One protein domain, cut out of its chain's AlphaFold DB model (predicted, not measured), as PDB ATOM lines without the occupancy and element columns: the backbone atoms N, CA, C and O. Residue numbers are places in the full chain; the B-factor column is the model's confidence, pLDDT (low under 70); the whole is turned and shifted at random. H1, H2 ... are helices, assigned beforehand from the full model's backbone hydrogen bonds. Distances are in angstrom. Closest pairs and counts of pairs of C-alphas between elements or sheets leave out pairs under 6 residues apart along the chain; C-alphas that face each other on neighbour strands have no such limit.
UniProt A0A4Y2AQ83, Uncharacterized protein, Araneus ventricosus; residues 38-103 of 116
ATOM      1  N   GLN A  38      -4.588 -25.699 -16.144       83.19
ATOM      2  CA  GLN A  38      -3.964 -26.914 -16.680       83.19
ATOM      3  C   GLN A  38      -4.986 -28.025 -16.949       83.19
ATOM      4  O   GLN A  38      -6.032 -28.110 -16.306       83.19
ATOM      5  N   TYR A  39      -4.651 -28.915 -17.888       83.06
ATOM      6  CA  TYR A  39      -5.419 -30.123 -18.209       83.06
ATOM      7  C   TYR A  39      -6.919 -29.848 -18.422       83.06
ATOM      8  O   TYR A  39      -7.292 -29.151 -19.365       83.06
ATOM      9  N   SER A  40      -7.778 -30.388 -17.552       80.88
ATOM     10  CA  SER A  40      -9.233 -30.280 -17.630       80.88
ATOM     11  C   SER A  40      -9.748 -28.849 -17.463       80.88
ATOM     12  O   SER A  40     -10.772 -28.503 -18.047       80.88
ATOM     13  N   GLN A  41      -9.017 -27.993 -16.744       85.19
ATOM     14  CA  GLN A  41      -9.390 -26.591 -16.512       85.19
ATOM     15  C   GLN A  41      -9.412 -25.787 -17.822       85.19
ATOM     16  O   GLN A  41     -10.180 -24.839 -17.972       85.19
ATOM     17  N   LEU A  42      -8.613 -26.194 -18.815       86.38
ATOM     18  CA  LEU A  42      -8.576 -25.558 -20.134       86.38
ATOM     19  C   LEU A  42      -9.860 -25.776 -20.948       86.38
ATOM     20  O   LEU A  42     -10.065 -25.063 -21.924       86.38
ATOM     21  N   TYR A  43     -10.717 -26.731 -20.573       83.38
ATOM     22  CA  TYR A  43     -12.024 -26.935 -21.214       83.38
ATOM     23  C   TYR A  43     -13.120 -26.024 -20.658       83.38
ATOM     24  O   TYR A  43     -14.249 -26.059 -21.132       83.38
ATOM     25  N   MET A  44     -12.808 -25.218 -19.643       82.88
ATOM     26  CA  MET A  44     -13.784 -24.362 -18.956       82.88
ATOM     27  C   MET A  44     -13.688 -22.904 -19.373       82.88
ATOM     28  O   MET A  44     -14.573 -22.105 -19.067       82.88
ATOM     29  N   ILE A  45     -12.630 -22.577 -20.108       84.50
ATOM     30  CA  ILE A  45     -12.347 -21.263 -20.669       84.50
ATOM     31  C   ILE A  45     -12.471 -21.312 -22.191       84.50
ATOM     32  O   ILE A  45     -12.343 -22.376 -22.796       84.50
ATOM     33  N   ASP A  46     -12.705 -20.156 -22.801       85.31
ATOM     34  CA  ASP A  46     -12.819 -20.025 -24.254       85.31
ATOM     35  C   ASP A  46     -11.633 -20.672 -25.001       85.31
ATOM     36  O   ASP A  46     -10.481 -20.584 -24.563       85.31
ATOM     37  N   SER A  47     -11.907 -21.313 -26.145       81.62
ATOM     38  CA  SER A  47     -10.900 -22.126 -26.844       81.62
ATOM     39  C   SER A  47      -9.685 -21.317 -27.318       81.62
ATOM     40  O   SER A  47      -8.569 -21.836 -27.303       81.62
ATOM     41  N   THR A  48      -9.849 -20.031 -27.648       84.38
ATOM     42  CA  THR A  48      -8.742 -19.155 -28.038       84.38
ATOM     43  C   THR A  48      -7.903 -18.803 -26.815       84.38
ATOM     44  O   THR A  48      -6.673 -18.832 -26.891       84.38
ATOM     45  N   GLN A  49      -8.522 -18.529 -25.659       86.50
ATOM     46  CA  GLN A  49      -7.768 -18.369 -24.407       86.50
ATOM     47  C   GLN A  49      -7.010 -19.651 -24.045       86.50
ATOM     48  O   GLN A  49      -5.828 -19.597 -23.703       86.50
ATOM     49  N   ALA A  50      -7.662 -20.806 -24.174       88.00
ATOM     50  CA  ALA A  50      -7.054 -22.098 -23.898       88.00
ATOM     51  C   ALA A  50      -5.864 -22.379 -24.831       88.00
ATOM     52  O   ALA A  50      -4.834 -22.875 -24.381       88.00
ATOM     53  N   THR A  51      -5.968 -22.021 -26.113       88.38
ATOM     54  CA  THR A  51      -4.867 -22.127 -27.082       88.38
ATOM     55  C   THR A  51      -3.696 -21.230 -26.694       88.38
ATOM     56  O   THR A  51      -2.566 -21.708 -26.661       88.38
ATOM     57  N   LYS A  52      -3.941 -19.976 -26.291       88.25
ATOM     58  CA  LYS A  52      -2.879 -19.074 -25.804       88.25
ATOM     59  C   LYS A  52      -2.144 -19.643 -24.589       88.25
ATOM     60  O   LYS A  52      -0.922 -19.573 -24.529       88.25
ATOM     61  N   ILE A  53      -2.869 -20.237 -23.641       89.38
ATOM     62  CA  ILE A  53      -2.248 -20.875 -22.472       89.38
ATOM     63  C   ILE A  53      -1.422 -22.094 -22.897       89.38
ATOM     64  O   ILE A  53      -0.296 -22.254 -22.436       89.38
ATOM     65  N   ARG A  54      -1.941 -22.922 -23.815       88.69
ATOM     66  CA  ARG A  54      -1.218 -24.093 -24.336       88.69
ATOM     67  C   ARG A  54       0.058 -23.707 -25.075       88.69
ATOM     68  O   ARG A  54       1.056 -24.392 -24.902       88.69
ATOM     69  N   VAL A  55       0.038 -22.632 -25.858       88.88
ATOM     70  CA  VAL A  55       1.214 -22.127 -26.583       88.88
ATOM     71  C   VAL A  55       2.352 -21.759 -25.630       88.88
ATOM     72  O   VAL A  55       3.507 -22.024 -25.930       88.88
ATOM     73  N   ASN A  56       2.027 -21.213 -24.458       88.19
ATOM     74  CA  ASN A  56       3.020 -20.840 -23.450       88.19
ATOM     75  C   ASN A  56       3.428 -22.006 -22.531       88.19
ATOM     76  O   ASN A  56       4.210 -21.813 -21.602       88.19
ATOM     77  N   HIS A  57       2.879 -23.208 -22.731       88.25
ATOM     78  CA  HIS A  57       3.186 -24.356 -21.889       88.25
ATOM     79  C   HIS A  57       4.520 -24.995 -22.320       88.25
ATOM     80  O   HIS A  57       4.655 -25.320 -23.501       88.25
ATOM     81  N   PRO A  58       5.461 -25.287 -21.398       89.00
ATOM     82  CA  PRO A  58       6.779 -25.836 -21.745       89.00
ATOM     83  C   PRO A  58       6.729 -27.110 -22.599       89.00
ATOM     84  O   PRO A  58       7.505 -27.275 -23.530       89.00
ATOM     85  N   ALA A  59       5.753 -27.990 -22.350       87.25
ATOM     86  CA  ALA A  59       5.571 -29.209 -23.149       87.25
ATOM     87  C   ALA A  59       5.248 -28.958 -24.639       87.25
ATOM     88  O   ALA A  59       5.347 -29.882 -25.438       87.25
ATOM     89  N   ASN A  60       4.859 -27.734 -25.009       88.75
ATOM     90  CA  ASN A  60       4.498 -27.348 -26.372       88.75
ATOM     91  C   ASN A  60       5.523 -26.390 -27.004       88.75
ATOM     92  O   ASN A  60       5.233 -25.810 -28.047       88.75
ATOM     93  N   GLU A  61       6.709 -26.215 -26.414       89.31
ATOM     94  CA  GLU A  61       7.733 -25.283 -26.916       89.31
ATOM     95  C   GLU A  61       8.138 -25.574 -28.372       89.31
ATOM     96  O   GLU A  61       8.393 -24.664 -29.156       89.31
ATOM     97  N   GLN A  62       8.122 -26.849 -28.767       92.12
ATOM     98  CA  GLN A  62       8.432 -27.288 -30.132       92.12
ATOM     99  C   GLN A  62       7.217 -27.282 -31.073       92.12
ATOM    100  O   GLN A  62       7.342 -27.611 -32.255       92.12
ATOM    101  N   CYS A  63       6.022 -26.952 -30.580       90.12
ATOM    102  CA  CYS A  63       4.825 -26.946 -31.407       90.12
ATOM    103  C   CYS A  63       4.825 -25.757 -32.371       90.12
ATOM    104  O   CYS A  63       5.125 -24.618 -32.018       90.12
ATOM    105  N   ASN A  64       4.387 -26.004 -33.606       92.19
ATOM    106  CA  ASN A  64       4.214 -24.938 -34.578       92.19
ATOM    107  C   ASN A  64       2.959 -24.111 -34.249       92.19
ATOM    108  O   ASN A  64       1.827 -24.568 -34.430       92.19
ATOM    109  N   LEU A  65       3.171 -22.866 -33.821       88.50
ATOM    110  CA  LEU A  65       2.103 -21.950 -33.413       88.50
ATOM    111  C   LEU A  65       1.086 -21.672 -34.525       88.50
ATOM    112  O   LEU A  65      -0.103 -21.521 -34.251       88.50
ATOM    113  N   ARG A  66       1.534 -21.651 -35.786       90.56
ATOM    114  CA  ARG A  66       0.655 -21.439 -36.940       90.56
ATOM    115  C   ARG A  66      -0.314 -22.602 -37.122       90.56
ATOM    116  O   ARG A  66      -1.476 -22.368 -37.431       90.56
ATOM    117  N   ILE A  67       0.148 -23.834 -36.912       92.25
ATOM    118  CA  ILE A  67      -0.707 -25.024 -37.003       92.25
ATOM    119  C   ILE A  67      -1.744 -25.010 -35.875       92.25
ATOM    120  O   ILE A  67      -2.921 -25.247 -36.128       92.25
ATOM    121  N   LEU A  68      -1.336 -24.679 -34.645       88.31
ATOM    122  CA  LEU A  68      -2.255 -24.589 -33.505       88.31
ATOM    123  C   LEU A  68      -3.363 -23.545 -33.727       88.31
ATOM    124  O   LEU A  68      -4.534 -23.840 -33.492       88.31
ATOM    125  N   ASP A  69      -3.013 -22.358 -34.227       87.06
ATOM    126  CA  ASP A  69      -3.985 -21.310 -34.577       87.06
ATOM    127  C   ASP A  69      -4.923 -21.747 -35.717       87.06
ATOM    128  O   ASP A  69      -6.134 -21.544 -35.633       87.06
ATOM    129  N   GLN A  70      -4.401 -22.416 -36.752       92.12
ATOM    130  CA  GLN A  70      -5.227 -22.956 -37.836       92.12
ATOM    131  C   GLN A  70      -6.233 -24.000 -37.338       92.12
ATOM    132  O   GLN A  70      -7.383 -23.986 -37.774       92.12
ATOM    133  N   ILE A  71      -5.826 -24.868 -36.410       90.06
ATOM    134  CA  ILE A  71      -6.707 -25.868 -35.800       90.06
ATOM    135  C   ILE A  71      -7.812 -25.186 -34.979       90.06
ATOM    136  O   ILE A  71      -8.982 -25.528 -35.157       90.06
ATOM    137  N   ASP A  72      -7.485 -24.206 -34.125       87.50
ATOM    138  CA  ASP A  72      -8.491 -23.467 -33.334       87.50
ATOM    139  C   ASP A  72      -9.519 -22.780 -34.246       87.50
ATOM    140  O   ASP A  72     -10.729 -22.912 -34.043       87.50
ATOM    141  N   ARG A  73      -9.053 -22.111 -35.310       89.19
ATOM    142  CA  ARG A  73      -9.935 -21.458 -36.289       89.19
ATOM    143  C   ARG A  73     -10.820 -22.450 -37.025       89.19
ATOM    144  O   ARG A  73     -12.015 -22.196 -37.151       89.19
ATOM    145  N   PHE A  74     -10.258 -23.570 -37.475       91.56
ATOM    146  CA  PHE A  74     -11.011 -24.611 -38.166       91.56
ATOM    147  C   PHE A  74     -12.153 -25.136 -37.290       91.56
ATOM    148  O   PHE A  74     -13.304 -25.174 -37.728       91.56
ATOM    149  N   PHE A  75     -11.868 -25.469 -36.026       86.00
ATOM    150  CA  PHE A  75     -12.909 -25.916 -35.106       86.00
ATOM    151  C   PHE A  75     -13.970 -24.842 -34.883       86.00
ATOM    152  O   PHE A  75     -15.149 -25.160 -34.960       86.00
ATOM    153  N   ARG A  76     -13.596 -23.575 -34.681       84.06
ATOM    154  CA  ARG A  76     -14.574 -22.488 -34.505       84.06
ATOM    155  C   ARG A  76     -15.471 -22.290 -35.721       84.06
ATOM    156  O   ARG A  76     -16.662 -22.072 -35.560       84.06
ATOM    157  N   GLN A  77     -14.911 -22.362 -36.924       89.25
ATOM    158  CA  GLN A  77     -15.655 -22.114 -38.160       89.25
ATOM    159  C   GLN A  77     -16.628 -23.245 -38.504       89.25
ATOM    160  O   GLN A  77     -17.690 -22.987 -39.067       89.25
ATOM    161  N   HIS A  78     -16.279 -24.490 -38.176       88.94
ATOM    162  CA  HIS A  78     -17.036 -25.660 -38.620       88.94
ATOM    163  C   HIS A  78     -17.813 -26.368 -37.508       88.94
ATOM    164  O   HIS A  78     -18.754 -27.110 -37.795       88.94
ATOM    165  N   ASN A  79     -17.468 -26.152 -36.239       85.50
ATOM    166  CA  ASN A  79     -18.169 -26.773 -35.125       85.50
ATOM    167  C   ASN A  79     -19.338 -25.896 -34.671       85.50
ATOM    168  O   ASN A  79     -19.167 -24.960 -33.902       85.50
ATOM    169  N   ARG A  80     -20.570 -26.243 -35.056       84.00
ATOM    170  CA  ARG A  80     -21.762 -25.537 -34.552       84.00
ATOM    171  C   ARG A  80     -21.819 -25.499 -33.017       84.00
ATOM    172  O   ARG A  80     -22.322 -24.527 -32.457       84.00
ATOM    173  N   LEU A  81     -21.268 -26.514 -32.343       79.25
ATOM    174  CA  LEU A  81     -21.263 -26.596 -30.884       79.25
ATOM    175  C   LEU A  81     -20.437 -25.470 -30.244       79.25
ATOM    176  O   LEU A  81     -20.794 -25.007 -29.165       79.25
ATOM    177  N   SER A  82     -19.394 -24.954 -30.907       75.81
ATOM    178  CA  SER A  82     -18.619 -23.840 -30.338       75.81
ATOM    179  C   SER A  82     -19.430 -22.551 -30.198       75.81
ATOM    180  O   SER A  82     -19.045 -21.687 -29.423       75.81
ATOM    181  N   TYR A  83     -20.548 -22.424 -30.921       73.75
ATOM    182  CA  TYR A  83     -21.462 -21.284 -30.810       73.75
ATOM    183  C   TYR A  83     -22.633 -21.533 -29.858       73.75
ATOM    184  O   TYR A  83     -23.218 -20.581 -29.349       73.75
ATOM    185  N   THR A  84     -23.028 -22.792 -29.653       75.06
ATOM    186  CA  THR A  84     -24.220 -23.125 -28.859       75.06
ATOM    187  C   THR A  84     -23.913 -23.362 -27.388       75.06
ATOM    188  O   THR A  84     -24.796 -23.180 -26.555       75.06
ATOM    189  N   TYR A  85     -22.695 -23.791 -27.054       73.38
ATOM    190  CA  TYR A  85     -22.300 -23.996 -25.665       73.38
ATOM    191  C   TYR A  85     -21.656 -22.737 -25.105       73.38
ATOM    192  O   TYR A  85     -20.747 -22.164 -25.700       73.38
ATOM    193  N   ARG A  86     -22.119 -22.333 -23.922       76.31
ATOM    194  CA  ARG A  86     -21.493 -21.265 -23.152       76.31
ATOM    195  C   ARG A  86     -20.371 -21.848 -22.303       76.31
ATOM    196  O   ARG A  86     -20.547 -22.893 -21.672       76.31
ATOM    197  N   MET A  87     -19.229 -21.171 -22.271       84.38
ATOM    198  CA  MET A  87     -18.103 -21.608 -21.451       84.38
ATOM    199  C   MET A  87     -18.453 -21.485 -19.969       84.38
ATOM    200  O   MET A  87     -19.018 -20.475 -19.549       84.38
ATOM    201  N   LEU A  88     -18.080 -22.482 -19.161       83.94
ATOM    202  CA  LEU A  88     -18.399 -22.493 -17.729       83.94
ATOM    203  C   LEU A  88     -17.894 -21.225 -17.023       83.94
ATOM    204  O   LEU A  88     -18.616 -20.649 -16.217       83.94
ATOM    205  N   ARG A  89     -16.706 -20.731 -17.399       82.44
ATOM    206  CA  ARG A  89     -16.152 -19.479 -16.869       82.44
ATOM    207  C   ARG A  89     -16.983 -18.244 -17.221       82.44
ATOM    208  O   ARG A  89     -17.041 -17.307 -16.432       82.44
ATOM    209  N   GLU A  90     -17.610 -18.215 -18.394       85.31
ATOM    210  CA  GLU A  90     -18.501 -17.116 -18.785       85.31
ATOM    211  C   GLU A  90     -19.789 -17.150 -17.956       85.31
ATOM    212  O   GLU A  90     -20.221 -16.116 -17.453       85.31
ATOM    213  N   VAL A  91     -20.365 -18.343 -17.763       87.75
ATOM    214  CA  VAL A  91     -21.543 -18.537 -16.904       87.75
ATOM    215  C   VAL A  91     -21.240 -18.098 -15.473       87.75
ATOM    216  O   VAL A  91     -21.991 -17.313 -14.906       87.75
ATOM    217  N   GLU A  92     -20.119 -18.553 -14.919       86.12
ATOM    218  CA  GLU A  92     -19.675 -18.201 -13.570       86.12
ATOM    219  C   GLU A  92     -19.466 -16.690 -13.409       86.12
ATOM    220  O   GLU A  92     -20.016 -16.089 -12.489       86.12
ATOM    221  N   SER A  93     -18.735 -16.058 -14.336       86.81
ATOM    222  CA  SER A  93     -18.474 -14.608 -14.291       86.81
ATOM    223  C   SER A  93     -19.770 -13.799 -14.312       86.81
ATOM    224  O   SER A  93     -19.888 -12.798 -13.609       86.81
ATOM    225  N   ARG A  94     -20.749 -14.246 -15.104       90.12
ATOM    226  CA  ARG A  94     -22.062 -13.613 -15.194       90.12
ATOM    227  C   ARG A  94     -22.850 -13.745 -13.892       90.12
ATOM    228  O   ARG A  94     -23.347 -12.740 -13.409       90.12
ATOM    229  N   VAL A  95     -22.930 -14.948 -13.322       89.38
ATOM    230  CA  VAL A  95     -23.649 -15.180 -12.055       89.38
ATOM    231  C   VAL A  95     -23.036 -14.357 -10.924       89.38
ATOM    232  O   VAL A  95     -23.767 -13.772 -10.130       89.38
ATOM    233  N   ILE A  96     -21.703 -14.259 -10.871       88.75
ATOM    234  CA  ILE A  96     -21.015 -13.422  -9.881       88.75
ATOM    235  C   ILE A  96     -21.373 -11.946 -10.076       88.75
ATOM    236  O   ILE A  96     -21.687 -11.270  -9.101       88.75
ATOM    237  N   ALA A  97     -21.347 -11.443 -11.313       91.56
ATOM    238  CA  ALA A  97     -21.712 -10.056 -11.601       91.56
ATOM    239  C   ALA A  97     -23.169  -9.756 -11.213       91.56
ATOM    240  O   ALA A  97     -23.414  -8.790 -10.499       91.56
ATOM    241  N   GLU A  98     -24.109 -10.621 -11.602       93.50
ATOM    242  CA  GLU A  98     -25.534 -10.486 -11.272       93.50
ATOM    243  C   GLU A  98     -25.774 -10.528  -9.749       93.50
ATOM    244  O   GLU A  98     -26.524  -9.707  -9.227       93.50
ATOM    245  N   SER A  99     -25.090 -11.418  -9.018       90.56
ATOM    246  CA  SER A  99     -25.201 -11.502  -7.549       90.56
ATOM    247  C   SER A  99     -24.644 -10.242  -6.871       90.56
ATOM    248  O   SER A  99     -25.271  -9.687  -5.972       90.56
ATOM    249  N   ASN A 100     -23.501  -9.736  -7.354       90.44
ATOM    250  CA  ASN A 100     -22.896  -8.502  -6.853       90.44
ATOM    251  C   ASN A 100     -23.791  -7.275  -7.094       90.44
ATOM    252  O   ASN A 100     -23.859  -6.396  -6.239       90.44
ATOM    253  N   GLU A 101     -24.464  -7.207  -8.247       92.69
ATOM    254  CA  GLU A 101     -25.412  -6.134  -8.574       92.69
ATOM    255  C   GLU A 101     -26.684  -6.206  -7.718       92.69
ATOM    256  O   GLU A 101     -27.193  -5.170  -7.288       92.69
ATOM    257  N   ALA A 102     -27.177  -7.413  -7.433       91.44
ATOM    258  CA  ALA A 102     -28.343  -7.638  -6.579       91.44
ATOM    259  C   ALA A 102     -28.044  -7.485  -5.073       91.44
ATOM    260  O   ALA A 102     -28.973  -7.357  -4.275       91.44
ATOM    261  N   GLY A 103     -26.768  -7.485  -4.674       90.38
ATOM    262  CA  GLY A 103     -26.360  -7.523  -3.265       90.38
ATOM    263  C   GLY A 103     -26.640  -8.873  -2.595       90.38
ATOM    264  O   GLY A 103     -26.797  -8.930  -1.376       90.38
TER     265      GLY A 103
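Overview. This is residues 38 to 103 of the 116 residues of an uncharacterized protein of Araneus ventricosus (UniProt A0A4Y2AQ83). A small body is built on a hairpin of H2 and H3, with short H1 near H2 and short H4 past the end of H3, and from it residues 92 to 103 stick out, of which 92 to 102 belong to H5, the longest helix. The printed 66 residues hold five named helices, H1 to H5 in order, and no named strand: all helix. The whole is loose, radius of gyration of the C-alphas 14.8 A, spanning 48 by 29 by 16 A.

Along the chain. H5, residues 88 to 102, is 21.1 A long and ends at C-alpha (-28.343, -7.638, -6.579). H3, residues 65 to 78, measures 20.2 A and H2, residues 47 to 55, 12.1 A. H1, residues 39 to 43, begins at C-alpha (-5.419, -30.123, -18.209); H4 is residues 81 to 84.

Arrangement. H5 touches no helix. H2 and H3, a helical hairpin, touch at a shallow tilt of 15 degrees, opposite ways; their closest C-alphas, Thr 48 and Asp 72, are 6.8 A apart. H1 is close to H2 but not clearly touching, closest C-alphas Leu 42 and Ala 50, 5.3 A. H3, with residues 75 to 76 alone, only just touches H4, only at the corner, with 3 pairs of C-alphas within 8 A, the closest Arg 76 and Ser 82, 6.0 A. Every O i to N i+4 pair is within hydrogen-bond range in H2, H3 and H5, but 0 of 1 in H1, against 2 of 2 O i to N i+3 pairs; H4 is too short for an i+4 pair.

Size, cuts and confidence. The farthest C-alphas, Gln 62 and Gly 103, are 48.2 A apart. The printed part has no cut, no link is long, and no printed residue is under pLDDT 70.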